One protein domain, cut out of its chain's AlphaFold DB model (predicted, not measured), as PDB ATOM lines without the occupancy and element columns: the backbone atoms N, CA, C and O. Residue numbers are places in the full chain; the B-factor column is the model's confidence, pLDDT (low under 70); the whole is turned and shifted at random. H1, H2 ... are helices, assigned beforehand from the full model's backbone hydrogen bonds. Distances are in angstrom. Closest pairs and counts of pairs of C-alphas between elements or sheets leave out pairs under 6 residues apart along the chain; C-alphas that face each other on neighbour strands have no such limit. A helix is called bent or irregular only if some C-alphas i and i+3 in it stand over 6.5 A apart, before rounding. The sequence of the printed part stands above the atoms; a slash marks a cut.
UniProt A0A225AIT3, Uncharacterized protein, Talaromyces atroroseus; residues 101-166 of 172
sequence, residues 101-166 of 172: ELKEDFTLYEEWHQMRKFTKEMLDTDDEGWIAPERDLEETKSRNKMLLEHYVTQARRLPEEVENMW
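AT A GLANCE: This is residues 101 to 166 of the 172 residues of an uncharacterized protein of Talaromyces atroroseus (UniProt A0A225AIT3). The domain is a long helical hairpin opened as a narrow V: H1 and H2 run opposite ways and meet where the last residues of H1 reach the first half of H2, while the short helix H3 folds back on the later part of H2. The first residues of H1, 101 to 107, stick out at one end of the long axis, and residues 133 to 138, at the turn from the long loop into H2, stick out toward the other. The printed part has 66 residues with three named helices, in the order H1, H2, H3, and no named strand; its class is all helix. It is only just loose, close to compact, with a radius of gyration of the C-alphas of 13.3 A, and it spans 47 by 21 by 15 A.

HOW THE PARTS SIT: H1, residues 101 to 123, touches H2, residues 137 to 154, with residues 119 to 123 alone; on H2 it is residues 140 to 147 alone that take part. Their closest C-alphas are those of Leu 123 and Thr 140, 6.4 A apart. The two helices form a hairpin, at a shallow tilt of 34 degrees, only just short of steep, and run opposite ways. H3, residues 159 to 164, touches H2, which takes part with residues 148 to 152 alone. The closest C-alphas of H2 and H3 are those of Val 152 and Pro 159, 5.3 A apart. H2 and H3 stand at a steep tilt of 51 degrees and run opposite ways. H1 and H3 are apart. In H2 and H3 every O i to N i+4 pair is within hydrogen-bond range, and in H1 18 of 19 pairs are.

IN THESE COORDINATES: H1 begins at C-alpha 101, at (167.918, 199.336, 277.901), and is 34.5 A from first to last C-alpha. It is irregular: C-alphas 101 and 104 are 7.2 A apart. H2 begins at C-alpha 137, at (205.164, 212.848, 263.962), and is 25.7 A long from residue 137 to residue 154. H3, from residue 159 to residue 164, is 8.7 A long and ends at C-alpha 164, at (189.740, 198.840, 272.268).

THE WHOLE: The two C-alphas farthest apart are those of Glu 101 and Glu 134, 46.9 A. Residues 101 to 107, which belong to H1, and residues 133 to 138 stand free; without them the body spans 33 by 22 by 15 A. The link from H1 to H2, residues 124 to 136, is long, and the link from H2 to H3 is tight, with 4 residues. The printed part has no cut. Its mean pLDDT is 86.9, and no printed residue is under 70.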
ATOM      1  N   GLU A 101     167.069 200.357 278.511       78.94
ATOM      2  CA  GLU A 101     167.918 199.336 277.901       78.94
ATOM      3  C   GLU A 101     169.075 199.921 277.081       78.94
ATOM      4  O   GLU A 101     170.110 199.284 276.966       78.94
ATOM      5  N   LEU A 102     168.922 201.134 276.534       80.69
ATOM      6  CA  LEU A 102     169.951 201.812 275.737       80.69
ATOM      7  C   LEU A 102     170.716 202.874 276.532       80.69
ATOM      8  O   LEU A 102     171.575 203.548 275.969       80.69
ATOM      9  N   LYS A 103     170.403 203.081 277.820       79.06
ATOM     10  CA  LYS A 103     171.048 204.140 278.611       79.06
ATOM     11  C   LYS A 103     172.541 203.905 278.773       79.06
ATOM     12  O   LYS A 103     173.301 204.851 278.612       79.06
ATOM     13  N   GLU A 104     172.940 202.673 279.078       82.00
ATOM     14  CA  GLU A 104     174.353 202.326 279.237       82.00
ATOM     15  C   GLU A 104     175.092 202.509 277.910       82.00
ATOM     16  O   GLU A 104     176.027 203.300 277.859       82.00
ATOM     17  N   ASP A 105     174.601 201.912 276.820       83.00
ATOM     18  CA  ASP A 105     175.179 202.072 275.478       83.00
ATOM     19  C   ASP A 105     175.295 203.543 275.054       83.00
ATOM     20  O   ASP A 105     176.305 203.963 274.488       83.00
ATOM     21  N   PHE A 106     174.273 204.351 275.352       82.38
ATOM     22  CA  PHE A 106     174.283 205.783 275.078       82.38
ATOM     23  C   PHE A 106     175.362 206.509 275.885       82.38
ATOM     24  O   PHE A 106     176.116 207.297 275.317       82.38
ATOM     25  N   THR A 107     175.474 206.224 277.184       81.25
ATOM     26  CA  THR A 107     176.536 206.780 278.031       81.25
ATOM     27  C   THR A 107     177.915 206.377 277.517       81.25
ATOM     28  O   THR A 107     178.774 207.244 277.372       81.25
ATOM     29  N   LEU A 108     178.113 205.107 277.146       83.06
ATOM     30  CA  LEU A 108     179.379 204.631 276.587       83.06
ATOM     31  C   LEU A 108     179.736 205.340 275.278       83.06
ATOM     32  O   LEU A 108     180.883 205.740 275.078       83.06
ATOM     33  N   TYR A 109     178.755 205.520 274.395       85.44
ATOM     34  CA  TYR A 109     178.936 206.262 273.154       85.44
ATOM     35  C   TYR A 109     179.291 207.731 273.415       85.44
ATOM     36  O   TYR A 109     180.183 208.266 272.757       85.44
ATOM     37  N   GLU A 110     178.624 208.397 274.363       84.56
ATOM     38  CA  GLU A 110     178.917 209.794 274.694       84.56
ATOM     39  C   GLU A 110     180.314 209.967 275.298       84.56
ATOM     40  O   GLU A 110     181.033 210.879 274.887       84.56
ATOM     41  N   GLU A 111     180.720 209.087 276.213       85.00
ATOM     42  CA  GLU A 111     182.072 209.073 276.785       85.00
ATOM     43  C   GLU A 111     183.130 208.879 275.693       85.00
ATOM     44  O   GLU A 111     184.084 209.657 275.595       85.00
ATOM     45  N   TRP A 112     182.925 207.892 274.817       88.25
ATOM     46  CA  TRP A 112     183.801 207.646 273.675       88.25
ATOM     47  C   TRP A 112     183.887 208.849 272.736       88.25
ATOM     48  O   TRP A 112     184.975 209.263 272.337       88.25
ATOM     49  N   HIS A 113     182.743 209.440 272.391       87.81
ATOM     50  CA  HIS A 113     182.673 210.574 271.481       87.81
ATOM     51  C   HIS A 113     183.382 211.807 272.058       87.81
ATOM     52  O   HIS A 113     184.093 212.507 271.333       87.81
ATOM     53  N   GLN A 114     183.237 212.056 273.363       87.31
ATOM     54  CA  GLN A 114     183.943 213.127 274.068       87.31
ATOM     55  C   GLN A 114     185.452 212.889 274.101       87.31
ATOM     56  O   GLN A 114     186.206 213.804 273.767       87.31
ATOM     57  N   MET A 115     185.888 211.671 274.442       90.00
ATOM     58  CA  MET A 115     187.297 211.279 274.396       90.00
ATOM     59  C   MET A 115     187.871 211.503 272.997       90.00
ATOM     60  O   MET A 115     188.873 212.193 272.845       90.00
ATOM     61  N   ARG A 116     187.201 211.003 271.953       90.69
ATOM     62  CA  ARG A 116     187.632 211.189 270.563       90.69
ATOM     63  C   ARG A 116     187.741 212.656 270.176       90.69
ATOM     64  O   ARG A 116     188.736 213.045 269.570       90.69
ATOM     65  N   LYS A 117     186.741 213.471 270.518       89.12
ATOM     66  CA  LYS A 117     186.757 214.908 270.231       89.12
ATOM     67  C   LYS A 117     187.929 215.605 270.926       89.12
ATOM     68  O   LYS A 117     188.657 216.344 270.272       89.12
ATOM     69  N   PHE A 118     188.126 215.344 272.216       90.19
ATOM     70  CA  PHE A 118     189.217 215.940 272.982       90.19
ATOM     71  C   PHE A 118     190.585 215.513 272.443       90.19
ATOM     72  O   PHE A 118     191.441 216.359 272.202       90.19
ATOM     73  N   THR A 119     190.783 214.220 272.178       91.00
ATOM     74  CA  THR A 119     192.036 213.714 271.607       91.00
ATOM     75  C   THR A 119     192.304 214.322 270.231       91.00
ATOM     76  O   THR A 119     193.429 214.732 269.968       91.00
ATOM     77  N   LYS A 120     191.280 214.472 269.380       91.06
ATOM     78  CA  LYS A 120     191.397 215.144 268.077       91.06
ATOM     79  C   LYS A 120     191.878 216.591 268.220       91.06
ATOM     80  O   LYS A 120     192.819 216.992 267.542       91.06
ATOM     81  N   GLU A 121     191.246 217.359 269.109       89.88
ATOM     82  CA  GLU A 121     191.609 218.755 269.385       89.88
ATOM     83  C   GLU A 121     193.024 218.867 269.961       89.88
ATOM     84  O   GLU A 121     193.787 219.746 269.571       89.88
ATOM     85  N   MET A 122     193.402 217.948 270.852       88.88
ATOM     86  CA  MET A 122     194.742 217.914 271.423       88.88
ATOM     87  C   MET A 122     195.789 217.584 270.363       88.88
ATOM     88  O   MET A 122     196.783 218.292 270.263       88.88
ATOM     89  N   LEU A 123     195.593 216.537 269.565       89.06
ATOM     90  CA  LEU A 123     196.549 216.142 268.528       89.06
ATOM     91  C   LEU A 123     196.550 217.094 267.324       89.06
ATOM     92  O   LEU A 123     197.489 217.052 266.533       89.06
ATOM     93  N   ASP A 124     195.552 217.979 267.234       86.50
ATOM     94  CA  ASP A 124     195.349 218.916 266.127       86.50
ATOM     95  C   ASP A 124     195.326 218.188 264.778       86.50
ATOM     96  O   ASP A 124     196.046 218.507 263.830       86.50
ATOM     97  N   THR A 125     194.520 217.130 264.759       87.06
ATOM     98  CA  THR A 125     194.336 216.221 263.633       87.06
ATOM     99  C   THR A 125     192.907 216.314 263.096       87.06
ATOM    100  O   THR A 125     192.015 216.898 263.723       87.06
ATOM    101  N   ASP A 126     192.673 215.769 261.907       84.62
ATOM    102  CA  ASP A 126     191.335 215.669 261.337       84.62
ATOM    103  C   ASP A 126     190.556 214.468 261.910       84.62
ATOM    104  O   ASP A 126     190.909 213.877 262.930       84.62
ATOM    105  N   ASP A 127     189.417 214.134 261.301       81.81
ATOM    106  CA  ASP A 127     188.624 212.983 261.737       81.81
ATOM    107  C   ASP A 127     189.242 211.625 261.350       81.81
ATOM    108  O   ASP A 127     188.814 210.597 261.879       81.81
ATOM    109  N   GLU A 128     190.253 211.605 260.486       81.12
ATOM    110  CA  GLU A 128     190.954 210.392 260.059       81.12
ATOM    111  C   GLU A 128     192.263 210.169 260.828       81.12
ATOM    112  O   GLU A 128     192.873 209.108 260.713       81.12
ATOM    113  N   GLY A 129     192.682 211.131 261.658       82.94
ATOM    114  CA  GLY A 129     193.970 211.065 262.344       82.94
ATOM    115  C   GLY A 129     195.131 211.529 261.460       82.94
ATOM    116  O   GLY A 129     196.287 211.226 261.760       82.94
ATOM    117  N   TRP A 130     194.854 212.250 260.368       84.56
ATOM    118  CA  TRP A 130     195.888 212.774 259.487       84.56
ATOM    119  C   TRP A 130     196.666 213.915 260.150       84.56
ATOM    120  O   TRP A 130     196.099 214.819 260.773       84.56
ATOM    121  N   ILE A 131     197.987 213.881 259.993       83.69
ATOM    122  CA  ILE A 131     198.914 214.875 260.534       83.69
ATOM    123  C   ILE A 131     199.668 215.506 259.363       83.69
ATOM    124  O   ILE A 131     200.169 214.803 258.483       83.69
ATOM    125  N   ALA A 132     199.762 216.835 259.365       85.56
ATOM    126  CA  ALA A 132     200.449 217.568 258.311       85.56
ATOM    127  C   ALA A 132     201.953 217.222 258.257       85.56
ATOM    128  O   ALA A 132     202.571 217.108 259.318       85.56
ATOM    129  N   PRO A 133     202.572 217.093 257.064       85.44
ATOM    130  CA  PRO A 133     203.985 216.718 256.930       85.44
ATOM    131  C   PRO A 133     204.967 217.653 257.646       85.44
ATOM    132  O   PRO A 133     206.099 217.264 257.921       85.44
ATOM    133  N   GLU A 134     204.561 218.892 257.927       86.38
ATOM    134  CA  GLU A 134     205.368 219.895 258.624       86.38
ATOM    135  C   GLU A 134     205.416 219.690 260.150       86.38
ATOM    136  O   GLU A 134     206.173 220.379 260.836       86.38
ATOM    137  N   ARG A 135     204.595 218.786 260.698       82.44
ATOM    138  CA  ARG A 135     204.518 218.488 262.135       82.44
ATOM    139  C   ARG A 135     205.497 217.386 262.525       82.44
ATOM    140  O   ARG A 135     205.794 216.486 261.743       82.44
ATOM    141  N   ASP A 136     205.936 217.421 263.779       87.81
ATOM    142  CA  ASP A 136     206.707 216.329 264.364       87.81
ATOM    143  C   ASP A 136     205.786 215.129 264.656       87.81
ATOM    144  O   ASP A 136     204.944 215.143 265.565       87.81
ATOM    145  N   LEU A 137     205.924 214.089 263.833       85.25
ATOM    146  CA  LEU A 137     205.164 212.848 263.962       85.25
ATOM    147  C   LEU A 137     205.507 212.100 265.252       85.25
ATOM    148  O   LEU A 137     204.610 211.540 265.878       85.25
ATOM    149  N   GLU A 138     206.770 212.110 265.678       87.88
ATOM    150  CA  GLU A 138     207.208 211.406 266.885       87.88
ATOM    151  C   GLU A 138     206.677 212.102 268.139       87.88
ATOM    152  O   GLU A 138     206.190 211.448 269.064       87.88
ATOM    153  N   GLU A 139     206.673 213.438 268.143       88.94
ATOM    154  CA  GLU A 139     206.015 214.212 269.197       88.94
ATOM    155  C   GLU A 139     204.515 213.893 269.253       88.94
ATOM    156  O   GLU A 139     203.964 213.650 270.329       88.94
ATOM    157  N   THR A 140     203.843 213.841 268.101       88.44
ATOM    158  CA  THR A 140     202.400 213.570 268.039       88.44
ATOM    159  C   THR A 140     202.069 212.150 268.506       88.44
ATOM    160  O   THR A 140     201.125 211.968 269.277       88.44
ATOM    161  N   LYS A 141     202.883 211.154 268.139       88.38
ATOM    162  CA  LYS A 141     202.779 209.771 268.637       88.38
ATOM    163  C   LYS A 141     202.981 209.696 270.148       88.38
ATOM    164  O   LYS A 141     202.178 209.077 270.849       88.38
ATOM    165  N   SER A 142     204.002 210.380 270.663       90.75
ATOM    166  CA  SER A 142     204.267 210.475 272.101       90.75
ATOM    167  C   SER A 142     203.072 211.076 272.850       90.75
ATOM    168  O   SER A 142     202.589 210.508 273.830       90.75
ATOM    169  N   ARG A 143     202.505 212.171 272.330       91.00
ATOM    170  CA  ARG A 143     201.311 212.817 272.891       91.00
ATOM    171  C   ARG A 143     200.078 211.917 272.829       91.00
ATOM    172  O   ARG A 143     199.350 211.848 273.815       91.00
ATOM    173  N   ASN A 144     199.857 211.206 271.721       92.06
ATOM    174  CA  ASN A 144     198.751 210.254 271.578       92.06
ATOM    175  C   ASN A 144     198.829 209.160 272.655       92.06
ATOM    176  O   ASN A 144     197.853 208.906 273.361       92.06
ATOM    177  N   LYS A 145     200.022 208.595 272.868       92.69
ATOM    178  CA  LYS A 145     200.262 207.593 273.912       92.69
ATOM    179  C   LYS A 145     200.023 208.141 275.322       92.69
ATOM    180  O   LYS A 145     199.348 207.494 276.118       92.69
ATOM    181  N   MET A 146     200.516 209.344 275.621       92.56
ATOM    182  CA  MET A 146     200.283 209.987 276.921       92.56
ATOM    183  C   MET A 146     198.793 210.230 277.193       92.56
ATOM    184  O   MET A 146     198.338 210.076 278.326       92.56
ATOM    185  N   LEU A 147     198.025 210.611 276.165       92.50
ATOM    186  CA  LEU A 147     196.580 210.788 276.291       92.50
ATOM    187  C   LEU A 147     195.891 209.452 276.594       92.50
ATOM    188  O   LEU A 147     195.074 209.408 277.512       92.50
ATOM    189  N   LEU A 148     196.253 208.363 275.906       92.50
ATOM    190  CA  LEU A 148     195.716 207.031 276.207       92.50
ATOM    191  C   LEU A 148     196.011 206.619 277.654       92.50
ATOM    192  O   LEU A 148     195.095 206.234 278.377       92.50
ATOM    193  N   GLU A 149     197.260 206.754 278.106       92.31
ATOM    194  CA  GLU A 149     197.658 206.428 279.482       92.31
ATOM    195  C   GLU A 149     196.855 207.238 280.515       92.31
ATOM    196  O   GLU A 149     196.409 206.703 281.537       92.31
ATOM    197  N   HIS A 150     196.611 208.520 280.232       91.25
ATOM    198  CA  HIS A 150     195.766 209.368 281.066       91.25
ATOM    199  C   HIS A 150     194.323 208.848 281.134       91.25
ATOM    200  O   HIS A 150     193.780 208.709 282.232       91.25
ATOM    201  N   TYR A 151     193.714 208.515 279.992       89.12
ATOM    202  CA  TYR A 151     192.347 207.989 279.944       89.12
ATOM    203  C   TYR A 151     192.223 206.625 280.622       89.12
ATOM    204  O   TYR A 151     191.298 206.442 281.406       89.12
ATOM    205  N   VAL A 152     193.170 205.706 280.416       90.94
ATOM    206  CA  VAL A 152     193.216 204.411 281.116       90.94
ATOM    207  C   VAL A 152     193.279 204.606 282.635       90.94
ATOM    208  O   VAL A 152     192.617 203.887 283.377       90.94
ATOM    209  N   THR A 153     194.028 205.607 283.108       89.69
ATOM    210  CA  THR A 153     194.169 205.894 284.546       89.69
ATOM    211  C   THR A 153     192.913 206.527 285.154       89.69
ATOM    212  O   THR A 153     192.587 206.263 286.310       89.69
ATOM    213  N   GLN A 154     192.223 207.395 284.410       85.69
ATOM    214  CA  GLN A 154     191.019 208.089 284.886       85.69
ATOM    215  C   GLN A 154     189.737 207.269 284.686       85.69
ATOM    216  O   GLN A 154     188.735 207.510 285.365       85.69
ATOM    217  N   ALA A 155     189.745 206.320 283.751       82.31
ATOM    218  CA  ALA A 155     188.583 205.515 283.429       82.31
ATOM    219  C   ALA A 155     188.180 204.628 284.609       82.31
ATOM    220  O   ALA A 155     188.993 203.976 285.258       82.31
ATOM    221  N   ARG A 156     186.870 204.521 284.835       82.00
ATOM    222  CA  ARG A 156     186.282 203.548 285.771       82.00
ATOM    223  C   ARG A 156     186.130 202.157 285.136       82.00
ATOM    224  O   ARG A 156     185.253 201.397 285.537       82.00
ATOM    225  N   ARG A 157     186.931 201.858 284.111       80.94
ATOM    226  CA  ARG A 157     186.810 200.682 283.237       80.94
ATOM    227  C   ARG A 157     188.116 199.904 283.200       80.94
ATOM    228  O   ARG A 157     189.152 200.391 283.651       80.94
ATOM    229  N   LEU A 158     188.059 198.688 282.668       86.88
ATOM    230  CA  LEU A 158     189.265 197.899 282.452       86.88
ATOM    231  C   LEU A 158     190.141 198.571 281.381       86.88
ATOM    232  O   LEU A 158     189.594 199.050 280.385       86.88
ATOM    233  N   PRO A 159     191.476 198.578 281.542       87.12
ATOM    234  CA  PRO A 159     192.393 199.156 280.558       87.12
ATOM    235  C   PRO A 159     192.149 198.658 279.129       87.12
ATOM    236  O   PRO A 159     192.070 199.459 278.206       87.12
ATOM    237  N   GLU A 160     191.910 197.355 278.970       88.62
ATOM    238  CA  GLU A 160     191.647 196.715 277.676       88.62
ATOM    239  C   GLU A 160     190.382 197.258 276.985       88.62
ATOM    240  O   GLU A 160     190.346 197.400 275.765       88.62
ATOM    241  N   GLU A 161     189.337 197.614 277.743       86.62
ATOM    242  CA  GLU A 161     188.136 198.228 277.162       86.62
ATOM    243  C   GLU A 161     188.441 199.623 276.610       86.62
ATOM    244  O   GLU A 161     187.980 199.972 275.526       86.62
ATOM    245  N   VAL A 162     189.237 200.411 277.337       86.56
ATOM    246  CA  VAL A 162     189.629 201.765 276.923       86.56
ATOM    247  C   VAL A 162     190.533 201.713 275.694       86.56
ATOM    248  O   VAL A 162     190.333 202.488 274.762       86.56
ATOM    249  N   GLU A 163     191.479 200.773 275.661       89.00
ATOM    250  CA  GLU A 163     192.367 200.543 274.518       89.00
ATOM    251  C   GLU A 163     191.584 200.147 273.260       89.00
ATOM    252  O   GLU A 163     191.792 200.730 272.199       89.00
ATOM    253  N   ASN A 164     190.613 199.234 273.382       87.81
ATOM    254  CA  ASN A 164     189.740 198.840 272.268       87.81
ATOM    255  C   ASN A 164     188.853 199.987 271.760       87.81
ATOM    256  O   ASN A 164     188.422 199.987 270.608       87.81
ATOM    257  N   MET A 165     188.559 200.958 272.621       87.12
ATOM    258  CA  MET A 165     187.777 202.145 272.292       87.12
ATOM    259  C   MET A 165     188.647 203.312 271.802       87.12
ATOM    260  O   MET A 165     188.102 204.352 271.419       87.12
ATOM    261  N   TRP A 166     189.977 203.183 271.812       91.12
ATOM    262  CA  TRP A 166     190.874 204.289 271.499       91.12
ATOM    263  C   TRP A 166     190.712 204.743 270.033       91.12
ATOM    264  O   TRP A 166     190.708 203.914 269.122       91.12
TER     265      TRP A 166